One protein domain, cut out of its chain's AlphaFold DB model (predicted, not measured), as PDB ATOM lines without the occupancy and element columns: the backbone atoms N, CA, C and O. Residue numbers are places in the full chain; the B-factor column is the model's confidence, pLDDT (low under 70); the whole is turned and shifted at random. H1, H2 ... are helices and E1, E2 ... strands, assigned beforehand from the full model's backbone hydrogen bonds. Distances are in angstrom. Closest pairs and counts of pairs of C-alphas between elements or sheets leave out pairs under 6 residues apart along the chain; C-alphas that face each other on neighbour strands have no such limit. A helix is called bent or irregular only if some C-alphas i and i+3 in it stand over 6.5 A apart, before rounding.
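What this domain is: This is residues 170 to 290 of the 305 residues of an uncharacterized protein of Roseomonas stagni DSM 19981 (UniProt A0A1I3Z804). Look for a small closed barrel of six antiparallel strands, E1 to E6 in chain order round the ring, with the long E2 bent sharply in its wall. The short helix H2 sits in the excursion between E3 and E4, and residues 170 to 175 of H1 stick out from the body. The 121 printed residues run H1 E1 E2 E3 H2 E4 E5 E6, mostly strand, with 60 residues, under half, in named elements. The whole is compact, with a radius of gyration of the C-alphas of 14.3 A and spans of 38 by 33 by 31 A.

Where its parts are: Find C-alpha 193 at (10.443, 134.696, -50.983), where E1 begins, residues 193 to 197. E2, residues 207 to 220, runs 29.3 A and bends by 83 degrees at residue 214. Then come E3, residues 223 to 229, E4, residues 248 to 255, and E5, residues 266 to 272. E6, residues 278 to 285, runs 23.2 A to C-alpha 285 at (7.533, 135.541, -45.440). H1 is residues 170 to 176, and H2 is residues 237 to 240.

How they stand to each other: Walk round the barrel by its backbone pairs: N 196 and O 209 at 2.8 A for E1 and E2, N 217 and O 225 at 2.9 A for E2 and E3, N 224 and O 250 at 2.8 A for E3 and E4. Go on with N 253 and O 268 at 2.9 A for E4 and E5, N 271 and O 279 at 2.9 A for E5 and E6, and N 195 and O 282 at 2.9 A for E6 and E1, which closes the ring. E1 E2 E3 and E4 E5 E6 are meanders, each strand the antiparallel neighbour of the one before. H2 is on the barrel; its closest C-alphas to E3 are those of His 240 and Ala 229, 5.8 A apart. H1 is not on the barrel, and is irregular: C-alphas 172 and 175 are 7.6 A apart. In H1, 1 of 3 O i to N i+4 pairs and 2 of 4 O i to N i+3 pairs are within hydrogen-bond range; H2 is too short for an O i to N i+4 pair.

The domain as a whole: The C-alphas farthest apart are those of Tyr 171 and Gln 220, 42.9 A. The printed part has no cut. The link from H1 to E1, residues 177 to 192, is long; in it residues 180 to 181 pair antiparallel with residues 284 to 285 of E6. Only residue 290 has a pLDDT under 70.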
ATOM      1  N   VAL A 170      -2.075 122.194 -56.996       86.50
ATOM      2  CA  VAL A 170      -2.442 123.601 -56.759       86.50
ATOM      3  C   VAL A 170      -3.648 123.662 -55.831       86.50
ATOM      4  O   VAL A 170      -3.638 124.419 -54.867       86.50
ATOM      5  N   TYR A 171      -4.683 122.854 -56.071       84.12
ATOM      6  CA  TYR A 171      -5.866 122.845 -55.206       84.12
ATOM      7  C   TYR A 171      -5.559 122.365 -53.787       84.12
ATOM      8  O   TYR A 171      -6.130 122.911 -52.844       84.12
ATOM      9  N   ALA A 172      -4.642 121.408 -53.633       81.56
ATOM     10  CA  ALA A 172      -4.222 120.896 -52.331       81.56
ATOM     11  C   ALA A 172      -3.460 121.936 -51.489       81.56
ATOM     12  O   ALA A 172      -3.498 121.878 -50.265       81.56
ATOM     13  N   THR A 173      -2.777 122.890 -52.133       84.69
ATOM     14  CA  THR A 173      -1.875 123.833 -51.445       84.69
ATOM     15  C   THR A 173      -2.292 125.301 -51.557       84.69
ATOM     16  O   THR A 173      -1.719 126.148 -50.880       84.69
ATOM     17  N   ARG A 174      -3.321 125.639 -52.351       86.44
ATOM     18  CA  ARG A 174      -3.751 127.035 -52.588       86.44
ATOM     19  C   ARG A 174      -4.161 127.799 -51.330       86.44
ATOM     20  O   ARG A 174      -4.102 129.021 -51.341       86.44
ATOM     21  N   ASN A 175      -4.611 127.103 -50.286       86.56
ATOM     22  CA  ASN A 175      -4.988 127.692 -48.995       86.56
ATOM     23  C   ASN A 175      -3.775 128.107 -48.150       86.56
ATOM     24  O   ASN A 175      -3.942 128.835 -47.178       86.56
ATOM     25  N   ARG A 176      -2.575 127.657 -48.526       87.56
ATOM     26  CA  ARG A 176      -1.302 128.076 -47.937       87.56
ATOM     27  C   ARG A 176      -0.789 129.395 -48.537       87.56
ATOM     28  O   ARG A 176       0.270 129.867 -48.153       87.56
ATOM     29  N   LEU A 177      -1.520 129.971 -49.495       90.75
ATOM     30  CA  LEU A 177      -1.208 131.231 -50.167       90.75
ATOM     31  C   LEU A 177      -2.366 132.239 -49.991       90.75
ATOM     32  O   LEU A 177      -3.528 131.821 -49.940       90.75
ATOM     33  N   PRO A 178      -2.108 133.563 -49.976       94.25
ATOM     34  CA  PRO A 178      -0.809 134.219 -50.153       94.25
ATOM     35  C   PRO A 178       0.112 134.075 -48.944       94.25
ATOM     36  O   PRO A 178      -0.325 133.723 -47.855       94.25
ATOM     37  N   LEU A 179       1.382 134.399 -49.163       95.19
ATOM     38  CA  LEU A 179       2.352 134.608 -48.102       95.19
ATOM     39  C   LEU A 179       2.170 135.983 -47.457       95.19
ATOM     40  O   LEU A 179       1.738 136.944 -48.105       95.19
ATOM     41  N   ASP A 180       2.564 136.087 -46.192       95.62
ATOM     42  CA  ASP A 180       2.595 137.362 -45.491       95.62
ATOM     43  C   ASP A 180       3.714 138.262 -46.029       95.62
ATOM     44  O   ASP A 180       4.721 137.803 -46.563       95.62
ATOM     45  N   LEU A 181       3.540 139.578 -45.909       96.75
ATOM     46  CA  LEU A 181       4.588 140.530 -46.277       96.75
ATOM     47  C   LEU A 181       5.657 140.582 -45.190       96.75
ATOM     48  O   LEU A 181       5.342 140.729 -44.006       96.75
ATOM     49  N   VAL A 182       6.923 140.607 -45.603       97.00
ATOM     50  CA  VAL A 182       7.995 141.014 -44.697       97.00
ATOM     51  C   VAL A 182       7.928 142.530 -44.526       97.00
ATOM     52  O   VAL A 182       7.990 143.283 -45.498       97.00
ATOM     53  N   THR A 183       7.779 142.981 -43.283       92.88
ATOM     54  CA  THR A 183       7.615 144.403 -42.930       92.88
ATOM     55  C   THR A 183       8.882 145.043 -42.366       92.88
ATOM     56  O   THR A 183       8.944 146.261 -42.234       92.88
ATOM     57  N   ASP A 184       9.903 144.238 -42.068       94.12
ATOM     58  CA  ASP A 184      11.177 144.670 -41.494       94.12
ATOM     59  C   ASP A 184      12.328 143.946 -42.201       94.12
ATOM     60  O   ASP A 184      12.314 142.721 -42.331       94.12
ATOM     61  N   ALA A 185      13.333 144.697 -42.651       94.81
ATOM     62  CA  ALA A 185      14.500 144.148 -43.333       94.81
ATOM     63  C   ALA A 185      15.307 143.182 -42.456       94.81
ATOM     64  O   ALA A 185      15.886 142.238 -42.986       94.81
ATOM     65  N   ALA A 186      15.268 143.337 -41.129       93.56
ATOM     66  CA  ALA A 186      15.887 142.391 -40.200       93.56
ATOM     67  C   ALA A 186      15.217 141.002 -40.207       93.56
ATOM     68  O   ALA A 186      15.815 140.030 -39.754       93.56
ATOM     69  N   LYS A 187      13.985 140.894 -40.726       95.19
ATOM     70  CA  LYS A 187      13.248 139.629 -40.866       95.19
ATOM     71  C   LYS A 187      13.431 138.970 -42.233       95.19
ATOM     72  O   LYS A 187      12.927 137.869 -42.443       95.19
ATOM     73  N   VAL A 188      14.157 139.607 -43.155       97.12
ATOM     74  CA  VAL A 188      14.552 138.984 -44.422       97.12
ATOM     75  C   VAL A 188      15.613 137.931 -44.113       97.12
ATOM     76  O   VAL A 188      16.783 138.239 -43.901       97.12
ATOM     77  N   THR A 189      15.181 136.680 -44.053       93.62
ATOM     78  CA  THR A 189      15.969 135.520 -43.615       93.62
ATOM     79  C   THR A 189      16.016 134.443 -44.698       93.62
ATOM     80  O   THR A 189      15.380 134.582 -45.749       93.62
ATOM     81  N   GLU A 190      16.794 133.382 -44.468       94.50
ATOM     82  CA  GLU A 190      16.821 132.211 -45.347       94.50
ATOM     83  C   GLU A 190      15.392 131.704 -45.618       94.50
ATOM     84  O   GLU A 190      14.586 131.568 -44.701       94.50
ATOM     85  N   GLY A 191      15.057 131.470 -46.888       94.00
ATOM     86  CA  GLY A 191      13.720 131.029 -47.297       94.00
ATOM     87  C   GLY A 191      12.701 132.148 -47.516       94.00
ATOM     88  O   GLY A 191      11.617 131.883 -48.037       94.00
ATOM     89  N   THR A 192      13.039 133.405 -47.200       97.19
ATOM     90  CA  THR A 192      12.205 134.553 -47.589       97.19
ATOM     91  C   THR A 192      12.027 134.557 -49.106       97.19
ATOM     92  O   THR A 192      12.992 134.439 -49.866       97.19
ATOM     93  N   VAL A 193      10.789 134.713 -49.562       97.81
ATOM     94  CA  VAL A 193      10.443 134.696 -50.983       97.81
ATOM     95  C   VAL A 193      10.567 136.103 -51.552       97.81
ATOM     96  O   VAL A 193       9.970 137.047 -51.044       97.81
ATOM     97  N   ALA A 194      11.320 136.255 -52.640       98.06
ATOM     98  CA  ALA A 194      11.465 137.515 -53.361       98.06
ATOM     99  C   ALA A 194      10.744 137.440 -54.715       98.06
ATOM    100  O   ALA A 194      11.258 136.864 -55.678       98.06
ATOM    101  N   CYS A 195       9.563 138.052 -54.811       98.06
ATOM    102  CA  CYS A 195       8.798 138.115 -56.057       98.06
ATOM    103  C   CYS A 195       9.134 139.387 -56.838       98.06
ATOM    104  O   CYS A 195       9.079 140.500 -56.315       98.06
ATOM    105  N   THR A 196       9.440 139.233 -58.123       97.69
ATOM    106  CA  THR A 196       9.709 140.344 -59.039       97.69
ATOM    107  C   THR A 196       8.401 140.916 -59.575       97.69
ATOM    108  O   THR A 196       7.681 140.245 -60.315       97.69
ATOM    109  N   PHE A 197       8.123 142.166 -59.229       97.50
ATOM    110  CA  PHE A 197       6.989 142.952 -59.689       97.50
ATOM    111  C   PHE A 197       7.461 144.050 -60.647       97.50
ATOM    112  O   PHE A 197       8.296 144.883 -60.288       97.50
ATOM    113  N   GLY A 198       6.926 144.061 -61.866       96.00
ATOM    114  CA  GLY A 198       7.339 144.995 -62.910       96.00
ATOM    115  C   GLY A 198       6.197 145.477 -63.802       96.00
ATOM    116  O   GLY A 198       5.031 145.595 -63.399       96.00
ATOM    117  N   GLU A 199       6.543 145.787 -65.048       93.56
ATOM    118  CA  GLU A 199       5.563 146.117 -66.078       93.56
ATOM    119  C   GLU A 199       4.668 144.916 -66.411       93.56
ATOM    120  O   GLU A 199       5.020 143.759 -66.180       93.56
ATOM    121  N   LYS A 200       3.487 145.196 -66.969       92.19
ATOM    122  CA  LYS A 200       2.619 144.145 -67.503       92.19
ATOM    123  C   LYS A 200       3.301 143.481 -68.700       92.19
ATOM    124  O   LYS A 200       3.818 144.181 -69.570       92.19
ATOM    125  N   ASP A 201       3.251 142.154 -68.784       85.62
ATOM    126  CA  ASP A 201       3.538 141.471 -70.050       85.62
ATOM    127  C   ASP A 201       2.380 141.555 -71.041       85.62
ATOM    128  O   ASP A 201       1.328 142.126 -70.757       85.62
ATOM    129  N   GLY A 202       2.561 140.928 -72.206       82.44
ATOM    130  CA  GLY A 202       1.521 140.815 -73.229       82.44
ATOM    131  C   GLY A 202       0.250 140.084 -72.774       82.44
ATOM    132  O   GLY A 202      -0.755 140.151 -73.470       82.44
ATOM    133  N   ARG A 203       0.261 139.418 -71.611       82.00
ATOM    134  CA  ARG A 203      -0.922 138.799 -70.985       82.00
ATOM    135  C   ARG A 203      -1.525 139.676 -69.883       82.00
ATOM    136  O   ARG A 203      -2.551 139.323 -69.317       82.00
ATOM    137  N   GLY A 204      -0.901 140.809 -69.568       87.31
ATOM    138  CA  GLY A 204      -1.344 141.738 -68.536       87.31
ATOM    139  C   GLY A 204      -0.794 141.466 -67.133       87.31
ATOM    140  O   GLY A 204      -1.176 142.193 -66.215       87.31
ATOM    141  N   PHE A 205       0.094 140.482 -66.945       88.06
ATOM    142  CA  PHE A 205       0.616 140.104 -65.624       88.06
ATOM    143  C   PHE A 205       1.874 140.888 -65.244       88.06
ATOM    144  O   PHE A 205       2.813 140.985 -66.039       88.06
ATOM    145  N   ARG A 206       1.924 141.390 -64.002       94.56
ATOM    146  CA  ARG A 206       3.061 142.161 -63.460       94.56
ATOM    147  C   ARG A 206       4.046 141.353 -62.620       94.56
ATOM    148  O   ARG A 206       5.164 141.807 -62.412       94.56
ATOM    149  N   TRP A 207       3.660 140.169 -62.154       95.12
ATOM    150  CA  TRP A 207       4.535 139.261 -61.408       95.12
ATOM    151  C   TRP A 207       5.371 138.433 -62.384       95.12
ATOM    152  O   TRP A 207       4.837 137.594 -63.108       95.12
ATOM    153  N   ARG A 208       6.668 138.739 -62.473       93.88
ATOM    154  CA  ARG A 208       7.535 138.327 -63.591       93.88
ATOM    155  C   ARG A 208       8.446 137.150 -63.276       93.88
ATOM    156  O   ARG A 208       8.797 136.409 -64.186       93.88
ATOM    157  N   HIS A 209       8.880 137.036 -62.024       95.44
ATOM    158  CA  HIS A 209       9.897 136.082 -61.579       95.44
ATOM    159  C   HIS A 209       9.837 135.909 -60.059       95.44
ATOM    160  O   HIS A 209       9.275 136.761 -59.369       95.44
ATOM    161  N   ILE A 210      10.423 134.837 -59.539       97.56
ATOM    162  CA  ILE A 210      10.449 134.518 -58.111       97.56
ATOM    163  C   ILE A 210      11.786 133.873 -57.736       97.56
ATOM    164  O   ILE A 210      12.385 133.148 -58.532       97.56
ATOM    165  N   ALA A 211      12.265 134.184 -56.538       97.44
ATOM    166  CA  ALA A 211      13.532 133.717 -55.993       97.44
ATOM    167  C   ALA A 211      13.401 133.454 -54.489       97.44
ATOM    168  O   ALA A 211      12.464 133.937 -53.851       97.44
ATOM    169  N   LEU A 212      14.374 132.742 -53.930       97.25
ATOM    170  CA  LEU A 212      14.528 132.551 -52.492       97.25
ATOM    171  C   LEU A 212      15.746 133.319 -51.997       97.25
ATOM    172  O   LEU A 212      16.791 133.341 -52.654       97.25
ATOM    173  N   VAL A 213      15.610 133.940 -50.833       97.69
ATOM    174  CA  VAL A 213      16.727 134.520 -50.095       97.69
ATOM    175  C   VAL A 213      17.513 133.393 -49.443       97.69
ATOM    176  O   VAL A 213      16.963 132.623 -48.669       97.69
ATOM    177  N   GLU A 214      18.801 133.319 -49.754       95.81
ATOM    178  CA  GLU A 214      19.764 132.482 -49.034       95.81
ATOM    179  C   GLU A 214      20.212 133.197 -47.759       95.81
ATOM    180  O   GLU A 214      20.228 132.632 -46.673       95.81
ATOM    181  N   LYS A 215      20.590 134.472 -47.899       96.25
ATOM    182  CA  LYS A 215      21.176 135.265 -46.821       96.25
ATOM    183  C   LYS A 215      20.964 136.752 -47.081       96.25
ATOM    184  O   LYS A 215      21.016 137.189 -48.233       96.25
ATOM    185  N   CYS A 216      20.768 137.527 -46.020       97.81
ATOM    186  CA  CYS A 216      20.657 138.983 -46.062       97.81
ATOM    187  C   CYS A 216      21.428 139.578 -44.878       97.81
ATOM    188  O   CYS A 216      21.193 139.189 -43.737       97.81
ATOM    189  N   GLU A 217      22.360 140.494 -45.137       97.56
ATOM    190  CA  GLU A 217      23.194 141.111 -44.098       97.56
ATOM    191  C   GLU A 217      23.222 142.627 -44.248       97.56
ATOM    192  O   GLU A 217      23.511 143.146 -45.328       97.56
ATOM    193  N   LEU A 218      22.948 143.342 -43.157       97.56
ATOM    194  CA  LEU A 218      23.035 144.796 -43.129       97.56
ATOM    195  C   LEU A 218      24.494 145.238 -43.286       97.56
ATOM    196  O   LEU A 218      25.363 144.818 -42.527       97.56
ATOM    197  N   VAL A 219      24.742 146.132 -44.241       97.75
ATOM    198  CA  VAL A 219      26.032 146.811 -44.411       97.75
ATOM    199  C   VAL A 219      26.001 148.143 -43.668       97.75
ATOM    200  O   VAL A 219      26.800 148.379 -42.769       97.75
ATOM    201  N   GLN A 220      25.058 149.016 -44.037       96.94
ATOM    202  CA  GLN A 220      24.874 150.338 -43.435       96.94
ATOM    203  C   GLN A 220      23.526 150.936 -43.853       96.94
ATOM    204  O   GLN A 220      23.196 150.956 -45.042       96.94
ATOM    205  N   GLY A 221      22.782 151.513 -42.906       95.44
ATOM    206  CA  GLY A 221      21.512 152.190 -43.189       95.44
ATOM    207  C   GLY A 221      20.489 151.238 -43.816       95.44
ATOM    208  O   GLY A 221      20.083 150.269 -43.189       95.44
ATOM    209  N   SER A 222      20.086 151.505 -45.059       95.75
ATOM    210  CA  SER A 222      19.211 150.641 -45.868       95.75
ATOM    211  C   SER A 222      19.969 149.742 -46.853       95.75
ATOM    212  O   SER A 222      19.350 149.093 -47.695       95.75
ATOM    213  N   THR A 223      21.300 149.709 -46.775       98.06
ATOM    214  CA  THR A 223      22.167 148.944 -47.679       98.06
ATOM    215  C   THR A 223      22.417 147.553 -47.122       98.06
ATOM    216  O   THR A 223      22.948 147.428 -46.018       98.06
ATOM    217  N   TYR A 224      22.114 146.522 -47.904       98.44
ATOM    218  CA  TYR A 224      22.277 145.120 -47.524       98.44
ATOM    219  C   TYR A 224      23.093 144.357 -48.564       98.44
ATOM    220  O   TYR A 224      22.984 144.611 -49.763       98.44
ATOM    221  N   ASN A 225      23.868 143.386 -48.101       98.25
ATOM    222  CA  ASN A 225      24.401 142.314 -48.926       98.25
ATOM    223  C   ASN A 225      23.358 141.198 -48.994       98.25
ATOM    224  O   ASN A 225      22.927 140.683 -47.963       98.25
ATOM    225  N   LEU A 226      22.950 140.835 -50.207       98.06
ATOM    226  CA  LEU A 226      21.890 139.866 -50.454       98.06
ATOM    227  C   LEU A 226      22.402 138.710 -51.315       98.06
ATOM    228  O   LEU A 226      22.979 138.916 -52.387       98.06
ATOM    229  N   TRP A 227      22.125 137.490 -50.867       97.88
ATOM    230  CA  TRP A 227      22.344 136.260 -51.617       97.88
ATOM    231  C   TRP A 227      20.998 135.635 -51.947       97.88
ATOM    232  O   TRP A 227      20.138 135.476 -51.082       97.88
ATOM    233  N   LEU A 228      20.824 135.282 -53.217       97.19
ATOM    234  CA  LEU A 228      19.600 134.686 -53.740       97.19
ATOM    235  C   LEU A 228      19.903 133.365 -54.440       97.19
ATOM    236  O   LEU A 228      20.939 133.257 -55.106       97.19
ATOM    237  N   ALA A 229      18.959 132.433 -54.364       96.69
ATOM    238  CA  ALA A 229      18.854 131.275 -55.242       96.69
ATOM    239  C   ALA A 229      17.622 131.433 -56.146       96.69
ATOM    240  O   ALA A 229      16.539 131.802 -55.680       96.69
ATOM    241  N   GLU A 230      17.780 131.208 -57.450       94.56
ATOM    242  CA  GLU A 230      16.714 131.422 -58.428       94.56
ATOM    243  C   GLU A 230      16.883 130.597 -59.709       94.56
ATOM    244  O   GLU A 230      17.988 130.371 -60.192       94.56
ATOM    245  N   TRP A 231      15.767 130.210 -60.330       93.56
ATOM    246  CA  TRP A 231      15.770 129.474 -61.599       93.56
ATOM    247  C   TRP A 231      15.154 130.287 -62.738       93.56
ATOM    248  O   TRP A 231      14.090 129.966 -63.255       93.56
ATOM    249  N   GLY A 232      15.784 131.415 -63.080       84.75
ATOM    250  CA  GLY A 232      15.226 132.380 -64.041       84.75
ATOM    251  C   GLY A 232      15.693 132.227 -65.489       84.75
ATOM    252  O   GLY A 232      15.080 132.798 -66.387       84.75
ATOM    253  N   THR A 233      16.789 131.506 -65.734       88.56
ATOM    254  CA  THR A 233      17.409 131.387 -67.066       88.56
ATOM    255  C   THR A 233      18.084 130.034 -67.234       88.56
ATOM    256  O   THR A 233      18.325 129.358 -66.247       88.56
ATOM    257  N   LYS A 234      18.395 129.626 -68.468       92.50
ATOM    258  CA  LYS A 234      19.229 128.443 -68.713       92.50
ATOM    259  C   LYS A 234      20.669 128.706 -68.253       92.50
ATOM    260  O   LYS A 234      21.231 129.737 -68.628       92.50
ATOM    261  N   GLY A 235      21.302 127.751 -67.575       93.75
ATOM    262  CA  GLY A 235      22.736 127.818 -67.299       93.75
ATOM    263  C   GLY A 235      23.240 126.839 -66.246       93.75
ATOM    264  O   GLY A 235      22.508 125.994 -65.750       93.75
ATOM    265  N   ASN A 236      24.524 126.974 -65.932       93.88
ATOM    266  CA  ASN A 236      25.179 126.276 -64.833       93.88
ATOM    267  C   ASN A 236      24.788 126.874 -63.473       93.88
ATOM    268  O   ASN A 236      24.140 127.920 -63.392       93.88
ATOM    269  N   ILE A 237      25.225 126.227 -62.394       91.69
ATOM    270  CA  ILE A 237      24.881 126.597 -61.016       91.69
ATOM    271  C   ILE A 237      25.169 128.067 -60.679       91.69
ATOM    272  O   ILE A 237      24.419 128.688 -59.930       91.69
ATOM    273  N   GLU A 238      26.197 128.675 -61.270       92.44
ATOM    274  CA  GLU A 238      26.556 130.084 -61.081       92.44
ATOM    275  C   GLU A 238      25.501 131.060 -61.625       92.44
ATOM    276  O   GLU A 238      25.461 132.218 -61.211       92.44
ATOM    277  N   LYS A 239      24.628 130.620 -62.540       92.12
ATOM    278  CA  LYS A 239      23.453 131.390 -62.984       92.12
ATOM    279  C   LYS A 239      22.273 131.280 -62.024       92.12
ATOM    280  O   LYS A 239      21.377 132.121 -62.084       92.12
ATOM    281  N   HIS A 240      22.278 130.268 -61.163       93.62
ATOM    282  CA  HIS A 240      21.140 129.883 -60.332       93.62
ATOM    283  C   HIS A 240      21.293 130.239 -58.856       93.62
ATOM    284  O   HIS A 240      20.344 130.130 -58.080       93.62
ATOM    285  N   ARG A 241      22.472 130.714 -58.455       93.50
ATOM    286  CA  ARG A 241      22.711 131.250 -57.117       93.50
ATOM    287  C   ARG A 241      23.693 132.406 -57.151       93.50
ATOM    288  O   ARG A 241      24.578 132.480 -57.997       93.50
ATOM    289  N   THR A 242      23.554 133.293 -56.181       94.75
ATOM    290  CA  THR A 242      24.552 134.329 -55.914       94.75
ATOM    291  C   THR A 242      25.803 133.671 -55.336       94.75
ATOM    292  O   THR A 242      25.698 132.814 -54.460       94.75
ATOM    293  N   SER A 243      26.984 134.051 -55.830       92.75
ATOM    294  CA  SER A 243      28.243 133.484 -55.336       92.75
ATOM    295  C   SER A 243      28.438 133.827 -53.852       92.75
ATOM    296  O   SER A 243      28.200 134.982 -53.483       92.75
ATOM    297  N   PRO A 244      28.897 132.893 -52.998       91.12
ATOM    298  CA  PRO A 244      29.096 133.159 -51.571       91.12
ATOM    299  C   PRO A 244      30.002 134.368 -51.292       91.12
ATOM    300  O   PRO A 244      29.741 135.134 -50.372       91.12
ATOM    301  N   ASP A 245      31.012 134.586 -52.131       94.31
ATOM    302  CA  ASP A 245      31.997 135.670 -52.055       94.31
ATOM    303  C   ASP A 245      31.567 136.971 -52.759       94.31
ATOM    304  O   ASP A 245      32.251 137.987 -52.639       94.31
ATOM    305  N   LYS A 246      30.453 136.970 -53.504       94.81
ATOM    306  CA  LYS A 246      29.993 138.121 -54.306       94.81
ATOM    307  C   LYS A 246      28.502 138.396 -54.083       94.81
ATOM    308  O   LYS A 246      27.707 138.165 -55.001       94.81
ATOM    309  N   PRO A 247      28.104 138.876 -52.887       97.06
ATOM    310  CA  PRO A 247      26.728 139.298 -52.644       97.06
ATOM    311  C   PRO A 247      26.280 140.387 -53.612       97.06
ATOM    312  O   PRO A 247      27.071 141.213 -54.073       97.06
ATOM    313  N   LYS A 248      24.968 140.453 -53.842       96.19
ATOM    314  CA  LYS A 248      24.341 141.619 -54.462       96.19
ATOM    315  C   LYS A 248      24.175 142.688 -53.387       96.19
ATOM    316  O   LYS A 248      23.392 142.499 -52.460       96.19
ATOM    317  N   GLN A 249      24.892 143.800 -53.504       97.81
ATOM    318  CA  GLN A 249      24.651 144.950 -52.638       97.81
ATOM    319  C   GLN A 249      23.413 145.704 -53.132       97.81
ATOM    320  O   GLN A 249      23.364 146.137 -54.283       97.81
ATOM    321  N   VAL A 250      22.401 145.833 -52.278       97.94
ATOM    322  CA  VAL A 250      21.094 146.401 -52.629       97.94
ATOM    323  C   VAL A 250      20.615 147.387 -51.571       97.94
ATOM    324  O   VAL A 250      20.964 147.274 -50.398       97.94
ATOM    325  N   GLN A 251      19.783 148.342 -51.982       97.94
ATOM    326  CA  GLN A 251      19.015 149.179 -51.059       97.94
ATOM    327  C   GLN A 251      17.657 148.524 -50.808       97.94
ATOM    328  O   GLN A 251      16.865 148.375 -51.742       97.94
ATOM    329  N   ILE A 252      17.387 148.138 -49.563       98.19
ATOM    330  CA  ILE A 252      16.085 147.615 -49.145       98.19
ATOM    331  C   ILE A 252      15.276 148.767 -48.554       98.19
ATOM    332  O   ILE A 252      15.685 149.397 -47.581       98.19
ATOM    333  N   THR A 253      14.121 149.047 -49.151       97.25
ATOM    334  CA  THR A 253      13.268 150.187 -48.795       97.25
ATOM    335  C   THR A 253      11.819 149.751 -48.638       97.25
ATOM    336  O   THR A 253      11.366 148.826 -49.313       97.25
ATOM    337  N   SER A 254      11.089 150.418 -47.744       96.94
ATOM    338  CA  SER A 254       9.635 150.278 -47.633       96.94
ATOM    339  C   SER A 254       8.947 151.337 -48.487       96.94
ATOM    340  O   SER A 254       9.401 152.481 -48.554       96.94
ATOM    341  N   GLY A 255       7.849 150.971 -49.140       95.12
ATOM    342  CA  GLY A 255       7.023 151.928 -49.863       95.12
ATOM    343  C   GLY A 255       5.867 151.292 -50.622       95.12
ATOM    344  O   GLY A 255       5.720 150.073 -50.698       95.12
ATOM    345  N   LYS A 256       5.021 152.136 -51.216       95.06
ATOM    346  CA  LYS A 256       3.871 151.712 -52.030       95.06
ATOM    347  C   LYS A 256       4.288 151.465 -53.478       95.06
ATOM    348  O   LYS A 256       3.936 152.219 -54.381       95.06
ATOM    349  N   PHE A 257       5.075 150.415 -53.698       92.25
ATOM    350  CA  PHE A 257       5.618 150.093 -55.023       92.25
ATOM    351  C   PHE A 257       4.721 149.169 -55.860       92.25
ATOM    352  O   PHE A 257       4.873 149.085 -57.079       92.25
ATOM    353  N   CYS A 258       3.796 148.449 -55.220       93.81
ATOM    354  CA  CYS A 258       2.966 147.445 -55.873       93.81
ATOM    355  C   CYS A 258       1.577 148.001 -56.199       93.81
ATOM    356  O   CYS A 258       0.728 148.138 -55.322       93.81
ATOM    357  N   ALA A 259       1.313 148.261 -57.481       93.25
ATOM    358  CA  ALA A 259       0.005 148.740 -57.936       93.25
ATOM    359  C   ALA A 259      -1.141 147.734 -57.694       93.25
ATOM    360  O   ALA A 259      -2.303 148.128 -57.683       93.25
ATOM    361  N   GLU A 260      -0.829 146.448 -57.502       93.44
ATOM    362  CA  GLU A 260      -1.811 145.405 -57.165       93.44
ATOM    363  C   GLU A 260      -2.075 145.305 -55.651       93.44
ATOM    364  O   GLU A 260      -3.042 144.676 -55.234       93.44
ATOM    365  N   MET A 261      -1.275 145.993 -54.827       92.88
ATOM    366  CA  MET A 261      -1.465 146.144 -53.380       92.88
ATOM    367  C   MET A 261      -1.414 147.634 -52.975       92.88
ATOM    368  O   MET A 261      -0.580 148.023 -52.159       92.88
ATOM    369  N   PRO A 262      -2.293 148.499 -53.520       91.19
ATOM    370  CA  PRO A 262      -2.145 149.961 -53.453       91.19
ATOM    371  C   PRO A 262      -2.239 150.549 -52.035       91.19
ATOM    372  O   PRO A 262      -1.794 151.670 -51.784       91.19
ATOM    373  N   THR A 263      -2.834 149.812 -51.098       92.56
ATOM    374  CA  THR A 263      -2.985 150.226 -49.699       92.56
ATOM    375  C   THR A 263      -1.868 149.715 -48.796       92.56
ATOM    376  O   THR A 263      -1.790 150.154 -47.650       92.56
ATOM    377  N   LYS A 264      -1.004 148.818 -49.286       93.00
ATOM    378  CA  LYS A 264       0.056 148.195 -48.494       93.00
ATOM    379  C   LYS A 264       1.401 148.844 -48.800       93.00
ATOM    380  O   LYS A 264       1.757 149.047 -49.960       93.00
ATOM    381  N   GLU A 265       2.156 149.137 -47.752       95.00
ATOM    382  CA  GLU A 265       3.594 149.331 -47.891       95.00
ATOM    383  C   GLU A 265       4.258 147.964 -47.985       95.00
ATOM    384  O   GLU A 265       3.892 147.032 -47.266       95.00
ATOM    385  N   VAL A 266       5.194 147.835 -48.917       96.62
ATOM    386  CA  VAL A 266       5.925 146.597 -49.146       96.62
ATOM    387  C   VAL A 266       7.413 146.866 -49.028       96.62
ATOM    388  O   VAL A 266       7.908 147.888 -49.509       96.62
ATOM    389  N   LEU A 267       8.125 145.932 -48.406       98.00
ATOM    390  CA  LEU A 267       9.575 145.961 -48.346       98.00
ATOM    391  C   LEU A 267      10.148 145.381 -49.643       98.00
ATOM    392  O   LEU A 267       9.802 144.264 -50.041       98.00
ATOM    393  N   ALA A 268      11.002 146.142 -50.323       98.00
ATOM    394  CA  ALA A 268      11.526 145.760 -51.625       98.00
ATOM    395  C   ALA A 268      12.923 146.322 -51.903       98.00
ATOM    396  O   ALA A 268      13.371 147.277 -51.267       98.00
ATOM    397  N   PHE A 269      13.575 145.770 -52.922       98.12
ATOM    398  CA  PHE A 269      14.779 146.337 -53.529       98.12
ATOM    399  C   PHE A 269      14.634 146.462 -55.050       98.12
ATOM    400  O   PHE A 269      13.771 145.827 -55.665       98.12
ATOM    401  N   ASP A 270      15.472 147.304 -55.654       97.75
ATOM    402  CA  ASP A 270      15.535 147.478 -57.105       97.75
ATOM    403  C   ASP A 270      16.267 146.321 -57.787       97.75
ATOM    404  O   ASP A 270      17.331 145.880 -57.357       97.75
ATOM    405  N   GLY A 271      15.702 145.842 -58.889       95.00
ATOM    406  CA  GLY A 271      16.304 144.817 -59.726       95.00
ATOM    407  C   GLY A 271      15.771 144.886 -61.149       95.00
ATOM    408  O   GLY A 271      15.298 145.926 -61.611       95.00
ATOM    409  N   THR A 272      15.833 143.757 -61.844       93.25
ATOM    410  CA  THR A 272      15.301 143.620 -63.197       93.25
ATOM    411  C   THR A 272      14.383 142.414 -63.322       93.25
ATOM    412  O   THR A 272      14.503 141.426 -62.587       93.25
ATOM    413  N   ASP A 273      13.437 142.507 -64.252       90.44
ATOM    414  CA  ASP A 273      12.667 141.357 -64.709       90.44
ATOM    415  C   ASP A 273      13.496 140.473 -65.670       90.44
ATOM    416  O   ASP A 273      14.593 140.865 -66.082       90.44
ATOM    417  N   PRO A 274      13.007 139.278 -66.057       85.38
ATOM    418  CA  PRO A 274      13.723 138.412 -67.000       85.38
ATOM    419  C   PRO A 274      13.990 139.040 -68.379       85.38
ATOM    420  O   PRO A 274      14.828 138.537 -69.120       85.38
ATOM    421  N   GLY A 275      13.288 140.121 -68.737       85.38
ATOM    422  CA  GLY A 275      13.523 140.900 -69.954       85.38
ATOM    423  C   GLY A 275      14.544 142.029 -69.779       85.38
ATOM    424  O   GLY A 275      14.760 142.791 -70.718       85.38
ATOM    425  N   GLY A 276      15.154 142.164 -68.598       89.94
ATOM    426  CA  GLY A 276      16.121 143.214 -68.282       89.94
ATOM    427  C   GLY A 276      15.493 144.571 -67.956       89.94
ATOM    428  O   GLY A 276      16.222 145.551 -67.812       89.94
ATOM    429  N   LYS A 277      14.165 144.657 -67.825       93.50
ATOM    430  CA  LYS A 277      13.483 145.913 -67.494       93.50
ATOM    431  C   LYS A 277      13.555 146.196 -65.994       93.50
ATOM    432  O   LYS A 277      13.488 145.241 -65.217       93.50
ATOM    433  N   PRO A 278      13.620 147.473 -65.569       95.94
ATOM    434  CA  PRO A 278      13.549 147.833 -64.157       95.94
ATOM    435  C   PRO A 278      12.317 147.233 -63.475       95.94
ATOM    436  O   PRO A 278      11.201 147.306 -63.993       95.94
ATOM    437  N   ALA A 279      12.524 146.637 -62.306       97.31
ATOM    438  CA  ALA A 279      11.479 146.002 -61.517       97.31
ATOM    439  C   ALA A 279      11.789 146.116 -60.022       97.31
ATOM    440  O   ALA A 279      12.931 146.337 -59.617       97.31
ATOM    441  N   LYS A 280      10.768 145.912 -59.192       97.69
ATOM    442  CA  LYS A 280      10.923 145.788 -57.741       97.69
ATOM    443  C   LYS A 280      10.897 144.320 -57.353       97.69
ATOM    444  O   LYS A 280      10.059 143.567 -57.842       97.69
ATOM    445  N   ARG A 281      11.784 143.905 -56.457       97.94
ATOM    446  CA  ARG A 281      11.730 142.583 -55.825       97.94
ATOM    447  C   ARG A 281      11.188 142.736 -54.416       97.94
ATOM    448  O   ARG A 281      11.841 143.344 -53.577       97.94
ATOM    449  N   ILE A 282       9.969 142.246 -54.215       98.38
ATOM    450  CA  ILE A 282       9.181 142.399 -52.990       98.38
ATOM    451  C   ILE A 282       9.336 141.140 -52.137       98.38
ATOM    452  O   ILE A 282       9.244 140.033 -52.674       98.38
ATOM    453  N   PHE A 283       9.557 141.319 -50.835       98.38
ATOM    454  CA  PHE A 283       9.772 140.226 -49.888       98.38
ATOM    455  C   PHE A 283       8.473 139.721 -49.250       98.38
ATOM    456  O   PHE A 283       7.656 140.500 -48.754       98.38
ATOM    457  N   PHE A 284       8.338 138.399 -49.215       97.94
ATOM    458  CA  PHE A 284       7.246 137.667 -48.591       97.94
ATOM    459  C   PHE A 284       7.799 136.612 -47.636       97.94
ATOM    460  O   PHE A 284       8.805 135.961 -47.926       97.94
ATOM    461  N   ASP A 285       7.143 136.460 -46.496       95.38
ATOM    462  CA  ASP A 285       7.533 135.541 -45.440       95.38
ATOM    463  C   ASP A 285       7.160 134.105 -45.829       95.38
ATOM    464  O   ASP A 285       5.984 133.750 -45.902       95.38
ATOM    465  N   GLY A 286       8.178 133.290 -46.114       89.62
ATOM    466  CA  GLY A 286       8.026 131.872 -46.439       89.62
ATOM    467  C   GLY A 286       8.037 130.950 -45.218       89.62
ATOM    468  O   GLY A 286       7.834 129.750 -45.382       89.62
ATOM    469  N   SER A 287       8.266 131.468 -44.005       84.75
ATOM    470  CA  SER A 287       8.474 130.648 -42.800       84.75
ATOM    471  C   SER A 287       7.245 129.833 -42.395       84.75
ATOM    472  O   SER A 287       7.380 128.740 -41.850       84.75
ATOM    473  N   SER A 288       6.041 130.305 -42.733       76.31
ATOM    474  CA  SER A 288       4.788 129.566 -42.532       76.31
ATOM    475  C   SER A 288       4.677 128.316 -43.410       76.31
ATOM    476  O   SER A 288       3.836 127.449 -43.158       76.31
ATOM    477  N   LEU A 289       5.504 128.225 -44.454       76.00
ATOM    478  CA  LEU A 289       5.485 127.138 -45.416       76.00
ATOM    479  C   LEU A 289       6.624 126.153 -45.263       76.00
ATOM    480  O   LEU A 289       6.630 125.206 -46.037       76.00
ATOM    481  N   ASP A 290       7.542 126.337 -44.312       64.50
ATOM    482  CA  ASP A 290       8.720 125.479 -44.192       64.50
ATOM    483  C   ASP A 290       8.358 124.053 -43.730       64.50
ATOM    484  O   ASP A 290       8.526 123.645 -42.584       64.50
TER     485      ASP A 290